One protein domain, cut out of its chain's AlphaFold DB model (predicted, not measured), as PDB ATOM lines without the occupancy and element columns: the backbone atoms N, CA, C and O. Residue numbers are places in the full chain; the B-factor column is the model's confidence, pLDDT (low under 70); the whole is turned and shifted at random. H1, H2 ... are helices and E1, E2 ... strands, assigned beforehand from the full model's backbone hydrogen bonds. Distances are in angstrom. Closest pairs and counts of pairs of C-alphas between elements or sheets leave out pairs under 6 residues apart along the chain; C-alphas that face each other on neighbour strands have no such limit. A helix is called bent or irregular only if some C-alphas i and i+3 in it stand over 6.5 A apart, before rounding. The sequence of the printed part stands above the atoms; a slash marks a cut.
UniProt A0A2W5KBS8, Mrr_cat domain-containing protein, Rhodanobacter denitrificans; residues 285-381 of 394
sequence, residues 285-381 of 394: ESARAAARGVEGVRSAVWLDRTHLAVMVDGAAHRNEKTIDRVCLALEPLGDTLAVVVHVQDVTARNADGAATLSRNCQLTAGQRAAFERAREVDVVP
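Overview. This is residues 285 to 381 of the 394 residues of the protein "Mrr_cat domain-containing protein" of Rhodanobacter denitrificans (UniProt A0A2W5KBS8). A four-stranded, strongly twisted sheet has two helices, H1 and H2, side by side over one of its faces, H1 above the E1 edge and H2 slanting over E2 and E3. A long tail with no named element, residues 361 to 381, folds back beyond E4, and its later part passes over the face opposite the helices. The printed part has 97 residues, with two named helices and four named strands in the order H1, E1, E2, H2, E3, E4; the sheet is mixed and runs E1, E2, E3, E4, with E2 and E3 parallel and the other neighbours antiparallel. The class is mixed, helices and strands, though under half of the residues are in named elements. The whole is compact, with a radius of gyration of the C-alphas of 12.4 A, and it spans 36 by 28 by 21 A.

Along the chain. H1 is residues 285 to 292, 10.4 A from first to last C-alpha, and begins with C-alpha 285 at (48.503, 74.293, 99.054). E1 is residues 297 to 302, 14.1 A long, and E2 is residues 307 to 312, 16.1 A long. H2, the longest helix, is residues 320 to 333 and measures 20.7 A; its C-alpha 320 is at (70.189, 72.526, 92.795). H2 is irregular: its C-alphas 329 and 332 are 7.1 A apart. E3 is residues 340 to 345, 16.9 A long. E4 is residues 357 to 360, 10.7 A long, and ends with C-alpha 360 at (65.417, 81.427, 96.712).

Arrangement. In the sheet E1 and E4 are the edge strands, and they are apart from each other. E1 and E2 form an antiparallel hairpin, with directions at 161 degrees; N 301 and O 309 are 2.8 A apart, within hydrogen-bond range. E2 and E3 are parallel at 25 degrees, with N 310 and O 342 at 2.7 A and N 344 and O 310 at 2.9 A, both within that range. E2, H2 and E3 make a strand-helix-strand unit, two parallel neighbour strands with a helix between them along the chain, and its crossover is right-handed. E3 and E4 form an antiparallel hairpin at 164 degrees, with N 343 and O 357 at 2.8 A. H1 and H2 are on the same face of the sheet, an arrangement in two layers, helices on one face of a sheet. H1 has a height over the sheet of 8.2 A, lies over E1 and runs along the strands, at 21 degrees to E1 on the local plane; the closest C-alphas of H1 and E1, those of Arg 288 and Ala 300, are 5.4 A apart. H2 has a height over the sheet of 9.2 A, lies over E2 and E3 and runs slantwise to the strands, at 49 degrees to E2 on the local plane. It only just misses lying over E4, where 2 of its C-alphas fall. The closest C-alphas of H2 and E3, those of Ile 323 and Val 341, are 6.4 A apart. H1 and H2 touch, the closest C-alphas being those of Ala 291 and Val 326 at 5.2 A; they run opposite ways at a shallow tilt of 32 degrees, only just short of steep. In H1 every O i to N i+4 pair is within hydrogen-bond range, in H2 8 of 10.

Size, cuts and confidence. The two C-alphas farthest apart, those of Pro 332 and Asn 350, are 36.2 A from each other. The printed part has no cut. The link from E3 to E4, 11 residues, is long. The mean pLDDT of the printed part is 87.8, and residues 379 to 380 are under 70.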
ATOM      1  N   GLU A 285      48.930  75.657  99.343       82.69
ATOM      2  CA  GLU A 285      48.503  74.293  99.054       82.69
ATOM      3  C   GLU A 285      48.767  73.951  97.590       82.69
ATOM      4  O   GLU A 285      49.336  72.900  97.309       82.69
ATOM      5  N   SER A 286      48.469  74.879  96.682       84.06
ATOM      6  CA  SER A 286      48.794  74.779  95.260       84.06
ATOM      7  C   SER A 286      50.299  74.620  95.060       84.06
ATOM      8  O   SER A 286      50.733  73.713  94.353       84.06
ATOM      9  N   ALA A 287      51.111  75.410  95.768       87.56
ATOM     10  CA  ALA A 287      52.564  75.283  95.743       87.56
ATOM     11  C   ALA A 287      53.054  73.937  96.275       87.56
ATOM     12  O   ALA A 287      53.931  73.308  95.687       87.56
ATOM     13  N   ARG A 288      52.470  73.461  97.379       91.94
ATOM     14  CA  ARG A 288      52.796  72.153  97.953       91.94
ATOM     15  C   ARG A 288      52.446  71.019  96.990       91.94
ATOM     16  O   ARG A 288      53.218  70.071  96.868       91.94
ATOM     17  N   ALA A 289      51.288  71.105  96.340       88.25
ATOM     18  CA  ALA A 289      50.831  70.136  95.354       88.25
ATOM     19  C   ALA A 289      51.734  70.139  94.111       88.25
ATOM     20  O   ALA A 289      52.169  69.072  93.687       88.25
ATOM     21  N   ALA A 290      52.088  71.322  93.598       89.50
ATOM     22  CA  ALA A 290      53.009  71.484  92.477       89.50
ATOM     23  C   ALA A 290      54.408  70.935  92.801       89.50
ATOM     24  O   ALA A 290      54.943  70.129  92.045       89.50
ATOM     25  N   ALA A 291      54.961  71.273  93.972       94.00
ATOM     26  CA  ALA A 291      56.252  70.758  94.425       94.00
ATOM     27  C   ALA A 291      56.245  69.231  94.602       94.00
ATOM     28  O   ALA A 291      57.222  68.574  94.258       94.00
ATOM     29  N   ARG A 292      55.144  68.639  95.092       92.25
ATOM     30  CA  ARG A 292      54.986  67.174  95.170       92.25
ATOM     31  C   ARG A 292      54.920  66.482  93.810       92.25
ATOM     32  O   ARG A 292      55.178  65.287  93.752       92.25
ATOM     33  N   GLY A 293      54.550  67.196  92.751       89.75
ATOM     34  CA  GLY A 293      54.557  66.669  91.386       89.75
ATOM     35  C   GLY A 293      55.959  66.556  90.781       89.75
ATOM     36  O   GLY A 293      56.112  65.953  89.722       89.75
ATOM     37  N   VAL A 294      56.983  67.120  91.430       93.62
ATOM     38  CA  VAL A 294      58.367  67.065  90.955       93.62
ATOM     39  C   VAL A 294      58.982  65.703  91.271       93.62
ATOM     40  O   VAL A 294      58.926  65.208  92.394       93.62
ATOM     41  N   GLU A 295      59.619  65.103  90.271       91.75
ATOM     42  CA  GLU A 295      60.291  63.811  90.404       91.75
ATOM     43  C   GLU A 295      61.354  63.822  91.518       91.75
ATOM     44  O   GLU A 295      62.240  64.685  91.568       91.75
ATOM     45  N   GLY A 296      61.278  62.813  92.387       89.56
ATOM     46  CA  GLY A 296      62.146  62.651  93.550       89.56
ATOM     47  C   GLY A 296      61.624  63.336  94.814       89.56
ATOM     48  O   GLY A 296      62.153  63.077  95.893       89.56
ATOM     49  N   VAL A 297      60.576  64.167  94.721       94.56
ATOM     50  CA  VAL A 297      59.938  64.795  95.884       94.56
ATOM     51  C   VAL A 297      58.928  63.844  96.516       94.56
ATOM     52  O   VAL A 297      57.888  63.525  95.948       94.56
ATOM     53  N   ARG A 298      59.187  63.456  97.764       92.81
ATOM     54  CA  ARG A 298      58.270  62.649  98.574       92.81
ATOM     55  C   ARG A 298      57.208  63.498  99.251       92.81
ATOM     56  O   ARG A 298      56.040  63.122  99.367       92.81
ATOM     57  N   SER A 299      57.618  64.643  99.787       92.12
ATOM     58  CA  SER A 299      56.697  65.561 100.447       92.12
ATOM     59  C   SER A 299      57.212  66.988 100.432       92.12
ATOM     60  O   SER A 299      58.413  67.217 100.396       92.12
ATOM     61  N   ALA A 300      56.290  67.940 100.490       93.25
ATOM     62  CA  ALA A 300      56.598  69.348 100.658       93.25
ATOM     63  C   ALA A 300      55.772  69.900 101.828       93.25
ATOM     64  O   ALA A 300      54.621  69.491 102.020       93.25
ATOM     65  N   VAL A 301      56.359  70.781 102.634       90.94
ATOM     66  CA  VAL A 301      55.753  71.386 103.827       90.94
ATOM     67  C   VAL A 301      56.250  72.820 103.959       90.94
ATOM     68  O   VAL A 301      57.442  73.085 103.868       90.94
ATOM     69  N   TRP A 302      55.341  73.755 104.210       89.88
ATOM     70  CA  TRP A 302      55.712  75.133 104.517       89.88
ATOM     71  C   TRP A 302      56.181  75.246 105.966       89.88
ATOM     72  O   TRP A 302      55.459  74.846 106.878       89.88
ATOM     73  N   LEU A 303      57.374  75.803 106.170       85.44
ATOM     74  CA  LEU A 303      57.890  76.139 107.500       85.44
ATOM     75  C   LEU A 303      57.299  77.464 107.990       85.44
ATOM     76  O   LEU A 303      57.030  77.630 109.178       85.44
ATOM     77  N   ASP A 304      57.088  78.406 107.068       85.44
ATOM     78  CA  ASP A 304      56.421  79.682 107.313       85.44
ATOM     79  C   ASP A 304      55.792  80.247 106.017       85.44
ATOM     80  O   ASP A 304      55.279  79.495 105.191       85.44
ATOM     81  N   ARG A 305      55.739  81.579 105.858       82.25
ATOM     82  CA  ARG A 305      55.173  82.240 104.670       82.25
ATOM     83  C   ARG A 305      56.070  82.166 103.438       82.25
ATOM     84  O   ARG A 305      55.539  82.290 102.344       82.25
ATOM     85  N   THR A 306      57.376  82.043 103.629       86.94
ATOM     86  CA  THR A 306      58.388  82.206 102.582       86.94
ATOM     87  C   THR A 306      59.245  80.958 102.419       86.94
ATOM     88  O   THR A 306      59.789  80.743 101.349       86.94
ATOM     89  N   HIS A 307      59.341  80.105 103.438       92.56
ATOM     90  CA  HIS A 307      60.217  78.938 103.438       92.56
ATOM     91  C   HIS A 307      59.432  77.640 103.189       92.56
ATOM     92  O   HIS A 307      58.616  77.217 104.016       92.56
ATOM     93  N   LEU A 308      59.704  76.993 102.056       94.88
ATOM     94  CA  LEU A 308      59.129  75.717 101.634       94.88
ATOM     95  C   LEU A 308      60.161  74.598 101.802       94.88
ATOM     96  O   LEU A 308      61.164  74.558 101.096       94.88
ATOM     97  N   ALA A 309      59.904  73.664 102.713       95.06
ATOM     98  CA  ALA A 309      60.711  72.464 102.883       95.06
ATOM     99  C   ALA A 309      60.230  71.339 101.959       95.06
ATOM    100  O   ALA A 309      59.040  71.042 101.889       95.06
ATOM    101  N   VAL A 310      61.165  70.700 101.272       96.25
ATOM    102  CA  VAL A 310      60.972  69.653 100.272       96.25
ATOM    103  C   VAL A 310      61.810  68.451 100.690       96.25
ATOM    104  O   VAL A 310      63.033  68.508 100.764       96.25
ATOM    105  N   MET A 311      61.125  67.356 100.984       94.62
ATOM    106  CA  MET A 311      61.721  66.086 101.368       94.62
ATOM    107  C   MET A 311      61.866  65.218 100.127       94.62
ATOM    108  O   MET A 311      60.864  64.953  99.454       94.62
ATOM    109  N   VAL A 312      63.082  64.763  99.845       95.56
ATOM    110  CA  VAL A 312      63.396  63.926  98.683       95.56
ATOM    111  C   VAL A 312      63.865  62.539  99.096       95.56
ATOM    112  O   VAL A 312      64.449  62.368 100.168       95.56
ATOM    113  N   ASP A 313      63.604  61.549  98.244       89.69
ATOM    114  CA  ASP A 313      64.034  60.169  98.468       89.69
ATOM    115  C   ASP A 313      65.401  59.921  97.815       89.69
ATOM    116  O   ASP A 313      65.495  59.508  96.661       89.69
ATOM    117  N   GLY A 314      66.477  60.166  98.564       86.88
ATOM    118  CA  GLY A 314      67.839  59.840  98.148       86.88
ATOM    119  C   GLY A 314      68.687  61.040  97.736       86.88
ATOM    120  O   GLY A 314      68.219  62.043  97.190       86.88
ATOM    121  N   ALA A 315      69.996  60.891  97.945       87.56
ATOM    122  CA  ALA A 315      70.991  61.932  97.703       87.56
ATOM    123  C   ALA A 315      71.023  62.431  96.247       87.56
ATOM    124  O   ALA A 315      71.362  63.587  96.004       87.56
ATOM    125  N   ALA A 316      70.618  61.595  95.282       90.44
ATOM    126  CA  ALA A 316      70.544  61.957  93.867       90.44
ATOM    127  C   ALA A 316      69.558  63.104  93.587       90.44
ATOM    128  O   ALA A 316      69.735  63.825  92.609       90.44
ATOM    129  N   HIS A 317      68.555  63.306  94.447       91.88
ATOM    130  CA  HIS A 317      67.563  64.375  94.315       91.88
ATOM    131  C   HIS A 317      67.856  65.581  95.222       91.88
ATOM    132  O   HIS A 317      67.224  66.627  95.091       91.88
ATOM    133  N   ARG A 318      68.853  65.496  96.112       92.56
ATOM    134  CA  ARG A 318      69.283  66.614  96.966       92.56
ATOM    135  C   ARG A 318      70.310  67.490  96.240       92.56
ATOM    136  O   ARG A 318      71.491  67.515  96.591       92.56
ATOM    137  N   ASN A 319      69.857  68.186  95.200       92.19
ATOM    138  CA  ASN A 319      70.686  69.031  94.339       92.19
ATOM    139  C   ASN A 319      69.952  70.301  93.870       92.19
ATOM    140  O   ASN A 319      68.730  70.407  93.967       92.19
ATOM    141  N   GLU A 320      70.712  71.253  93.318       91.00
ATOM    142  CA  GLU A 320      70.189  72.526  92.795       91.00
ATOM    143  C   GLU A 320      69.168  72.323  91.665       91.00
ATOM    144  O   GLU A 320      68.190  73.060  91.588       91.00
ATOM    145  N   LYS A 321      69.322  71.269  90.849       92.56
ATOM    146  CA  LYS A 321      68.367  70.940  89.776       92.56
ATOM    147  C   LYS A 321      66.975  70.613  90.314       92.56
ATOM    148  O   LYS A 321      65.969  70.882  89.666       92.56
ATOM    149  N   THR A 322      66.885  70.017  91.499       94.00
ATOM    150  CA  THR A 322      65.591  69.749  92.132       94.00
ATOM    151  C   THR A 322      64.957  71.031  92.649       94.00
ATOM    152  O   THR A 322      63.754  71.204  92.477       94.00
ATOM    153  N   ILE A 323      65.754  71.969  93.170       94.31
ATOM    154  CA  ILE A 323      65.270  73.319  93.485       94.31
ATOM    155  C   ILE A 323      64.752  74.005  92.215       94.31
ATOM    156  O   ILE A 323      63.636  74.511  92.235       94.31
ATOM    157  N   ASP A 324      65.498  73.961  91.105       93.50
ATOM    158  CA  ASP A 324      65.070  74.541  89.823       93.50
ATOM    159  C   ASP A 324      63.718  73.979  89.367       93.50
ATOM    160  O   ASP A 324      62.798  74.740  89.078       93.50
ATOM    161  N   ARG A 325      63.556  72.649  89.376       94.56
ATOM    162  CA  ARG A 325      62.296  71.988  88.992       94.56
ATOM    163  C   ARG A 325      61.130  72.369  89.902       94.56
ATOM    164  O   ARG A 325      60.031  72.603  89.404       94.56
ATOM    165  N   VAL A 326      61.360  72.462  91.213       95.00
ATOM    166  CA  VAL A 326      60.345  72.950  92.159       95.00
ATOM    167  C   VAL A 326      59.981  74.393  91.840       95.00
ATOM    168  O   VAL A 326      58.806  74.697  91.701       95.00
ATOM    169  N   CYS A 327      60.960  75.272  91.657       94.81
ATOM    170  CA  CYS A 327      60.713  76.678  91.370       94.81
ATOM    171  C   CYS A 327      59.953  76.888  90.056       94.81
ATOM    172  O   CYS A 327      58.988  77.646  90.049       94.81
ATOM    173  N   LEU A 328      60.301  76.158  88.991       93.25
ATOM    174  CA  LEU A 328      59.559  76.165  87.725       93.25
ATOM    175  C   LEU A 328      58.109  75.697  87.897       93.25
ATOM    176  O   LEU A 328      57.200  76.285  87.320       93.25
ATOM    177  N   ALA A 329      57.869  74.679  88.728       91.75
ATOM    178  CA  ALA A 329      56.512  74.224  89.033       91.75
ATOM    179  C   ALA A 329      55.686  75.279  89.800       91.75
ATOM    180  O   ALA A 329      54.456  75.247  89.756       91.75
ATOM    181  N   LEU A 330      56.345  76.217  90.492       92.62
ATOM    182  CA  LEU A 330      55.699  77.299  91.238       92.62
ATOM    183  C   LEU A 330      55.448  78.568  90.405       92.62
ATOM    184  O   LEU A 330      54.558  79.335  90.765       92.62
ATOM    185  N   GLU A 331      56.180  78.803  89.309       88.94
ATOM    186  CA  GLU A 331      56.066  80.030  88.492       88.94
ATOM    187  C   GLU A 331      54.640  80.356  88.003       88.94
ATOM    188  O   GLU A 331      54.250  81.529  88.056       88.94
ATOM    189  N   PRO A 332      53.811  79.379  87.574       88.50
ATOM    190  CA  PRO A 332      52.438  79.664  87.154       88.50
ATOM    191  C   PRO A 332      51.532  80.134  88.299       88.50
ATOM    192  O   PRO A 332      50.487  80.729  88.049       88.50
ATOM    193  N   LEU A 333      51.908  79.856  89.550       85.81
ATOM    194  CA  LEU A 333      51.069  80.091  90.725       85.81
ATOM    195  C   LEU A 333      51.207  81.508  91.293       85.81
ATOM    196  O   LEU A 333      50.348  81.929  92.063       85.81
ATOM    197  N   GLY A 334      52.272  82.238  90.953       88.81
ATOM    198  CA  GLY A 334      52.520  83.579  91.485       88.81
ATOM    199  C   GLY A 334      53.991  83.984  91.428       88.81
ATOM    200  O   GLY A 334      54.762  83.455  90.630       88.81
ATOM    201  N   ASP A 335      54.378  84.950  92.259       90.44
ATOM    202  CA  ASP A 335      55.755  85.431  92.322       90.44
ATOM    203  C   ASP A 335      56.638  84.535  93.202       90.44
ATOM    204  O   ASP A 335      56.582  84.548  94.435       90.44
ATOM    205  N   THR A 336      57.492  83.757  92.544       93.19
ATOM    206  CA  THR A 336      58.416  82.824  93.194       93.19
ATOM    207  C   THR A 336      59.567  83.518  93.924       93.19
ATOM    208  O   THR A 336      60.215  82.876  94.747       93.19
ATOM    209  N   LEU A 337      59.788  84.826  93.732       92.31
ATOM    210  CA  LEU A 337      60.764  85.599  94.512       92.31
ATOM    211  C   LEU A 337      60.416  85.627  96.011       92.31
ATOM    212  O   LEU A 337      61.304  85.781  96.851       92.31
ATOM    213  N   ALA A 338      59.141  85.421  96.360       90.44
ATOM    214  CA  ALA A 338      58.681  85.286  97.741       90.44
ATOM    215  C   ALA A 338      59.032  83.931  98.389       90.44
ATOM    216  O   ALA A 338      58.748  83.740  99.575       90.44
ATOM    217  N   VAL A 339      59.600  82.980  97.634       93.44
ATOM    218  CA  VAL A 339      59.763  81.585  98.059       93.44
ATOM    219  C   VAL A 339      61.233  81.179  98.117       93.44
ATOM    220  O   VAL A 339      61.986  81.286  97.151       93.44
ATOM    221  N   VAL A 340      61.614  80.635  99.268       94.69
ATOM    222  CA  VAL A 340      62.880  79.960  99.532       94.69
ATOM    223  C   VAL A 340      62.602  78.471  99.657       94.69
ATOM    224  O   VAL A 340      61.795  78.051 100.485       94.69
ATOM    225  N   VAL A 341      63.260  77.668  98.826       95.44
ATOM    226  CA  VAL A 341      63.109  76.212  98.820       95.44
ATOM    227  C   VAL A 341      64.255  75.584  99.599       95.44
ATOM    228  O   VAL A 341      65.421  75.901  99.362       95.44
ATOM    229  N   HIS A 342      63.910  74.676 100.505       95.12
ATOM    230  CA  HIS A 342      64.831  73.874 101.302       95.12
ATOM    231  C   HIS A 342      64.683  72.405 100.921       95.12
ATOM    232  O   HIS A 342      63.613  71.843 101.119       95.12
ATOM    233  N   VAL A 343      65.726  71.764 100.408       94.81
ATOM    234  CA  VAL A 343      65.709  70.348 100.021       94.81
ATOM    235  C   VAL A 343      66.476  69.515 101.042       94.81
ATOM    236  O   VAL A 343      67.642  69.798 101.324       94.81
ATOM    237  N   GLN A 344      65.834  68.472 101.572       92.81
ATOM    238  CA  GLN A 344      66.410  67.518 102.526       92.81
ATOM    239  C   GLN A 344      66.224  66.080 102.035       92.81
ATOM    240  O   GLN A 344      65.130  65.702 101.616       92.81
ATOM    241  N   ASP A 345      67.279  65.270 102.123       92.19
ATOM    242  CA  ASP A 345      67.200  63.828 101.870       92.19
ATOM    243  C   ASP A 345      66.754  63.096 103.143       92.19
ATOM    244  O   ASP A 345      67.480  63.062 104.138       92.19
ATOM    245  N   VAL A 346      65.569  62.483 103.112       89.31
ATOM    246  CA  VAL A 346      65.015  61.750 104.268       89.31
ATOM    247  C   VAL A 346      65.587  60.342 104.431       89.31
ATOM    248  O   VAL A 346      65.325  59.681 105.434       89.31
ATOM    249  N   THR A 347      66.355  59.862 103.454       87.06
ATOM    250  CA  THR A 347      67.009  58.546 103.490       87.06
ATOM    251  C   THR A 347      68.449  58.618 103.997       87.06
ATOM    252  O   THR A 347      69.083  57.581 104.223       87.06
ATOM    253  N   ALA A 348      68.959  59.834 104.209       84.69
ATOM    254  CA  ALA A 348      70.303  60.086 104.684       84.69
ATOM    255  C   ALA A 348      70.579  59.393 106.025       84.69
ATOM    256  O   ALA A 348      69.853  59.555 107.004       84.69
ATOM    257  N   ARG A 349      71.683  58.641 106.078       83.50
ATOM    258  CA  ARG A 349      72.134  57.929 107.287       83.50
ATOM    259  C   ARG A 349      73.291  58.617 108.011       83.50
ATOM    260  O   ARG A 349      73.751  58.122 109.033       83.50
ATOM    261  N   ASN A 350      73.784  59.733 107.478       79.12
ATOM    262  CA  ASN A 350      74.894  60.502 108.032       79.12
ATOM    263  C   ASN A 350      74.577  62.008 108.033       79.12
ATOM    264  O   ASN A 350      73.701  62.481 107.307       79.12
ATOM    265  N   ALA A 351      75.298  62.766 108.860       71.88
ATOM    266  CA  ALA A 351      75.062  64.200 109.059       71.88
ATOM    267  C   ALA A 351      75.286  65.048 107.789       71.88
ATOM    268  O   ALA A 351      74.684  66.108 107.638       71.88
ATOM    269  N   ASP A 352      76.124  64.574 106.864       73.69
ATOM    270  CA  ASP A 352      76.363  65.227 105.569       73.69
ATOM    271  C   ASP A 352      75.237  64.973 104.570       73.69
ATOM    272  O   ASP A 352      74.888  65.838 103.768       73.69
ATOM    273  N   GLY A 353      74.654  63.776 104.620       73.19
ATOM    274  CA  GLY A 353      73.465  63.391 103.875       73.19
ATOM    275  C   GLY A 353      72.251  64.219 104.300       73.19
ATOM    276  O   GLY A 353      71.479  64.658 103.453       73.19
ATOM    277  N   ALA A 354      72.141  64.487 105.604       76.12
ATOM    278  CA  ALA A 354      71.036  65.219 106.219       76.12
ATOM    279  C   ALA A 354      71.137  66.754 106.095       76.12
ATOM    280  O   ALA A 354      70.252  67.459 106.575       76.12
ATOM    281  N   ALA A 355      72.202  67.283 105.479       83.06
ATOM    282  CA  ALA A 355      72.369  68.716 105.252       83.06
ATOM    283  C   ALA A 355      71.261  69.280 104.346       83.06
ATOM    284  O   ALA A 355      70.953  68.696 103.304       83.06
ATOM    285  N   THR A 356      70.709  70.436 104.705       88.31
ATOM    286  CA  THR A 356      69.665  71.106 103.926       88.31
ATOM    287  C   THR A 356      70.266  71.965 102.823       88.31
ATOM    288  O   THR A 356      71.020  72.898 103.094       88.31
ATOM    289  N   LEU A 357      69.868  71.729 101.574       91.12
ATOM    290  CA  LEU A 357      70.190  72.632 100.468       91.12
ATOM    291  C   LEU A 357      69.123  73.726 100.373       91.12
ATOM    292  O   LEU A 357      67.943  73.402 100.302       91.12
ATOM    293  N   SER A 358      69.506  75.005 100.385       91.81
ATOM    294  CA  SER A 358      68.548  76.116 100.485       91.81
ATOM    295  C   SER A 358      68.815  77.208  99.458       91.81
ATOM    296  O   SER A 358      69.930  77.729  99.403       91.81
ATOM    297  N   ARG A 359      67.796  77.611  98.690       92.94
ATOM    298  CA  ARG A 359      67.912  78.731  97.743       92.94
ATOM    299  C   ARG A 359      66.563  79.387  97.449       92.94
ATOM    300  O   ARG A 359      65.537  78.713  97.384       92.94
ATOM    301  N   ASN A 360      66.571  80.704  97.246       93.88
ATOM    302  CA  ASN A 360      65.417  81.427  96.712       93.88
ATOM    303  C   ASN A 360      65.174  81.037  95.243       93.88
ATOM    304  O   ASN A 360      66.123  80.786  94.498       93.88
ATOM    305  N   CYS A 361      63.912  80.993  94.824       92.81
ATOM    306  CA  CYS A 361      63.565  80.546  93.481       92.81
ATOM    307  C   CYS A 361      64.017  81.464  92.348       92.81
ATOM    308  O   CYS A 361      64.205  80.966  91.242       92.81
ATOM    309  N   GLN A 362      64.219  82.760  92.599       91.88
ATOM    310  CA  GLN A 362      64.641  83.712  91.565       91.88
ATOM    311  C   GLN A 362      66.038  84.298  91.783       91.88
ATOM    312  O   GLN A 362      66.479  85.159  91.021       91.88
ATOM    313  N   LEU A 363      66.756  83.870  92.823       90.31
ATOM    314  CA  LEU A 363      68.064  84.426  93.165       90.31
ATOM    315  C   LEU A 363      69.151  83.356  93.134       90.31
ATOM    316  O   LEU A 363      68.893  82.156  93.228       90.31
ATOM    317  N   THR A 364      70.399  83.801  93.013       85.81
ATOM    318  CA  THR A 364      71.544  82.894  93.091       85.81
ATOM    319  C   THR A 364      71.770  82.411  94.524       85.81
ATOM    320  O   THR A 364      71.297  83.010  95.494       85.81
ATOM    321  N   ALA A 365      72.500  81.303  94.675       82.25
ATOM    322  CA  ALA A 365      72.844  80.764  95.987       82.25
ATOM    323  C   ALA A 365      73.510  81.833  96.873       82.25
ATOM    324  O   ALA A 365      74.408  82.554  96.437       82.25
ATOM    325  N   GLY A 366      73.033  81.955  98.115       80.25
ATOM    326  CA  GLY A 366      73.506  82.948  99.085       80.25
ATOM    327  C   GLY A 366      72.871  84.340  98.971       80.25
ATOM    328  O   GLY A 366      73.034  85.149  99.885       80.25
ATOM    329  N   GLN A 367      72.115  84.632  97.909       85.00
ATOM    330  CA  GLN A 367      71.320  85.858  97.820       85.00
ATOM    331  C   GLN A 367      69.950  85.686  98.487       85.00
ATOM    332  O   GLN A 367      69.425  84.580  98.594       85.00
ATOM    333  N   ARG A 368      69.376  86.807  98.936       86.31
ATOM    334  CA  ARG A 368      68.077  86.868  99.614       86.31
ATOM    335  C   ARG A 368      67.200  87.952  99.018       86.31
ATOM    336  O   ARG A 368      67.716  88.975  98.547       86.31
ATOM    337  N   ALA A 369      65.895  87.726  99.063       85.88
ATOM    338  CA  ALA A 369      64.923  88.747  98.730       85.88
ATOM    339  C   ALA A 369      64.963  89.873  99.776       85.88
ATOM    340  O   ALA A 369      65.360  89.688 100.933       85.88
ATOM    341  N   ALA A 370      64.553  91.069  99.375       81.25
ATOM    342  CA  ALA A 370      64.410  92.184 100.291       81.25
ATOM    343  C   ALA A 370      63.400  91.822 101.392       81.25
ATOM    344  O   ALA A 370      62.336  91.267 101.122       81.25
ATOM    345  N   PHE A 371      63.736  92.155 102.640       79.38
ATOM    346  CA  PHE A 371      62.921  91.867 103.831       79.38
ATOM    347  C   PHE A 371      62.728  90.370 104.156       79.38
ATOM    348  O   PHE A 371      61.988  90.044 105.089       79.38
ATOM    349  N   GLU A 372      63.423  89.472 103.450       81.12
ATOM    350  CA  GLU A 372      63.498  88.051 103.788       81.12
ATOM    351  C   GLU A 372      64.189  87.873 105.149       81.12
ATOM    352  O   GLU A 372      65.264  88.424 105.407       81.12
ATOM    353  N   ARG A 373      63.571  87.100 106.049       77.31
ATOM    354  CA  ARG A 373      64.199  86.748 107.327       77.31
ATOM    355  C   ARG A 373      65.100  85.544 107.118       77.31
ATOM    356  O   ARG A 373      64.645  84.534 106.599       77.31
ATOM    357  N   ALA A 374      66.333  85.626 107.607       75.38
ATOM    358  CA  ALA A 374      67.209  84.466 107.661       75.38
ATOM    359  C   ALA A 374      66.553  83.354 108.492       75.38
ATOM    360  O   ALA A 374      66.151  83.591 109.635       75.38
ATOM    361  N   ARG A 375      66.467  82.150 107.927       77.69
ATOM    362  CA  ARG A 375      66.017  80.954 108.632       77.69
ATOM    363  C   ARG A 375      67.097  79.888 108.563       77.69
ATOM    364  O   ARG A 375      67.498  79.476 107.480       77.69
ATOM    365  N   GLU A 376      67.547  79.442 109.728       74.94
ATOM    366  CA  GLU A 376      68.358  78.235 109.849       74.94
ATOM    367  C   GLU A 376      67.410  77.032 109.922       74.94
ATOM    368  O   GLU A 376      66.489  77.005 110.744       74.94
ATOM    369  N   VAL A 377      67.568  76.096 108.986       78.38
ATOM    370  CA  VAL A 377      66.693  74.916 108.835       78.38
ATOM    371  C   VAL A 377      67.424  73.624 109.208       78.38
ATOM    372  O   VAL A 377      66.786  72.607 109.475       78.38
ATOM    373  N   ASP A 378      68.754  73.666 109.289       73.44
ATOM    374  CA  ASP A 378      69.543  72.526 109.734       73.44
ATOM    375  C   ASP A 378      69.367  72.289 111.236       73.44
ATOM    376  O   ASP A 378      69.476  73.199 112.055       73.44
ATOM    377  N   VAL A 379      69.130  71.026 111.599       66.69
ATOM    378  CA  VAL A 379      69.023  70.584 112.999       66.69
ATOM    379  C   VAL A 379      70.367  70.717 113.725       66.69
ATOM    380  O   VAL A 379      70.400  70.946 114.932       66.69
ATOM    381  N   VAL A 380      71.477  70.575 112.992       66.25
ATOM    382  CA  VAL A 380      72.838  70.721 113.516       66.25
ATOM    383  C   VAL A 380      73.605  71.740 112.665       66.25
ATOM    384  O   VAL A 380      73.803  71.493 111.466       66.25
ATOM    385  N   PRO A 381      74.096  72.840 113.263       70.38
ATOM    386  CA  PRO A 381      74.883  73.839 112.552       70.38
ATOM    387  C   PRO A 381      76.108  73.230 111.860       70.38
ATOM    388  O   PRO A 381      76.708  72.259 112.333       70.38
TER     389      PRO A 381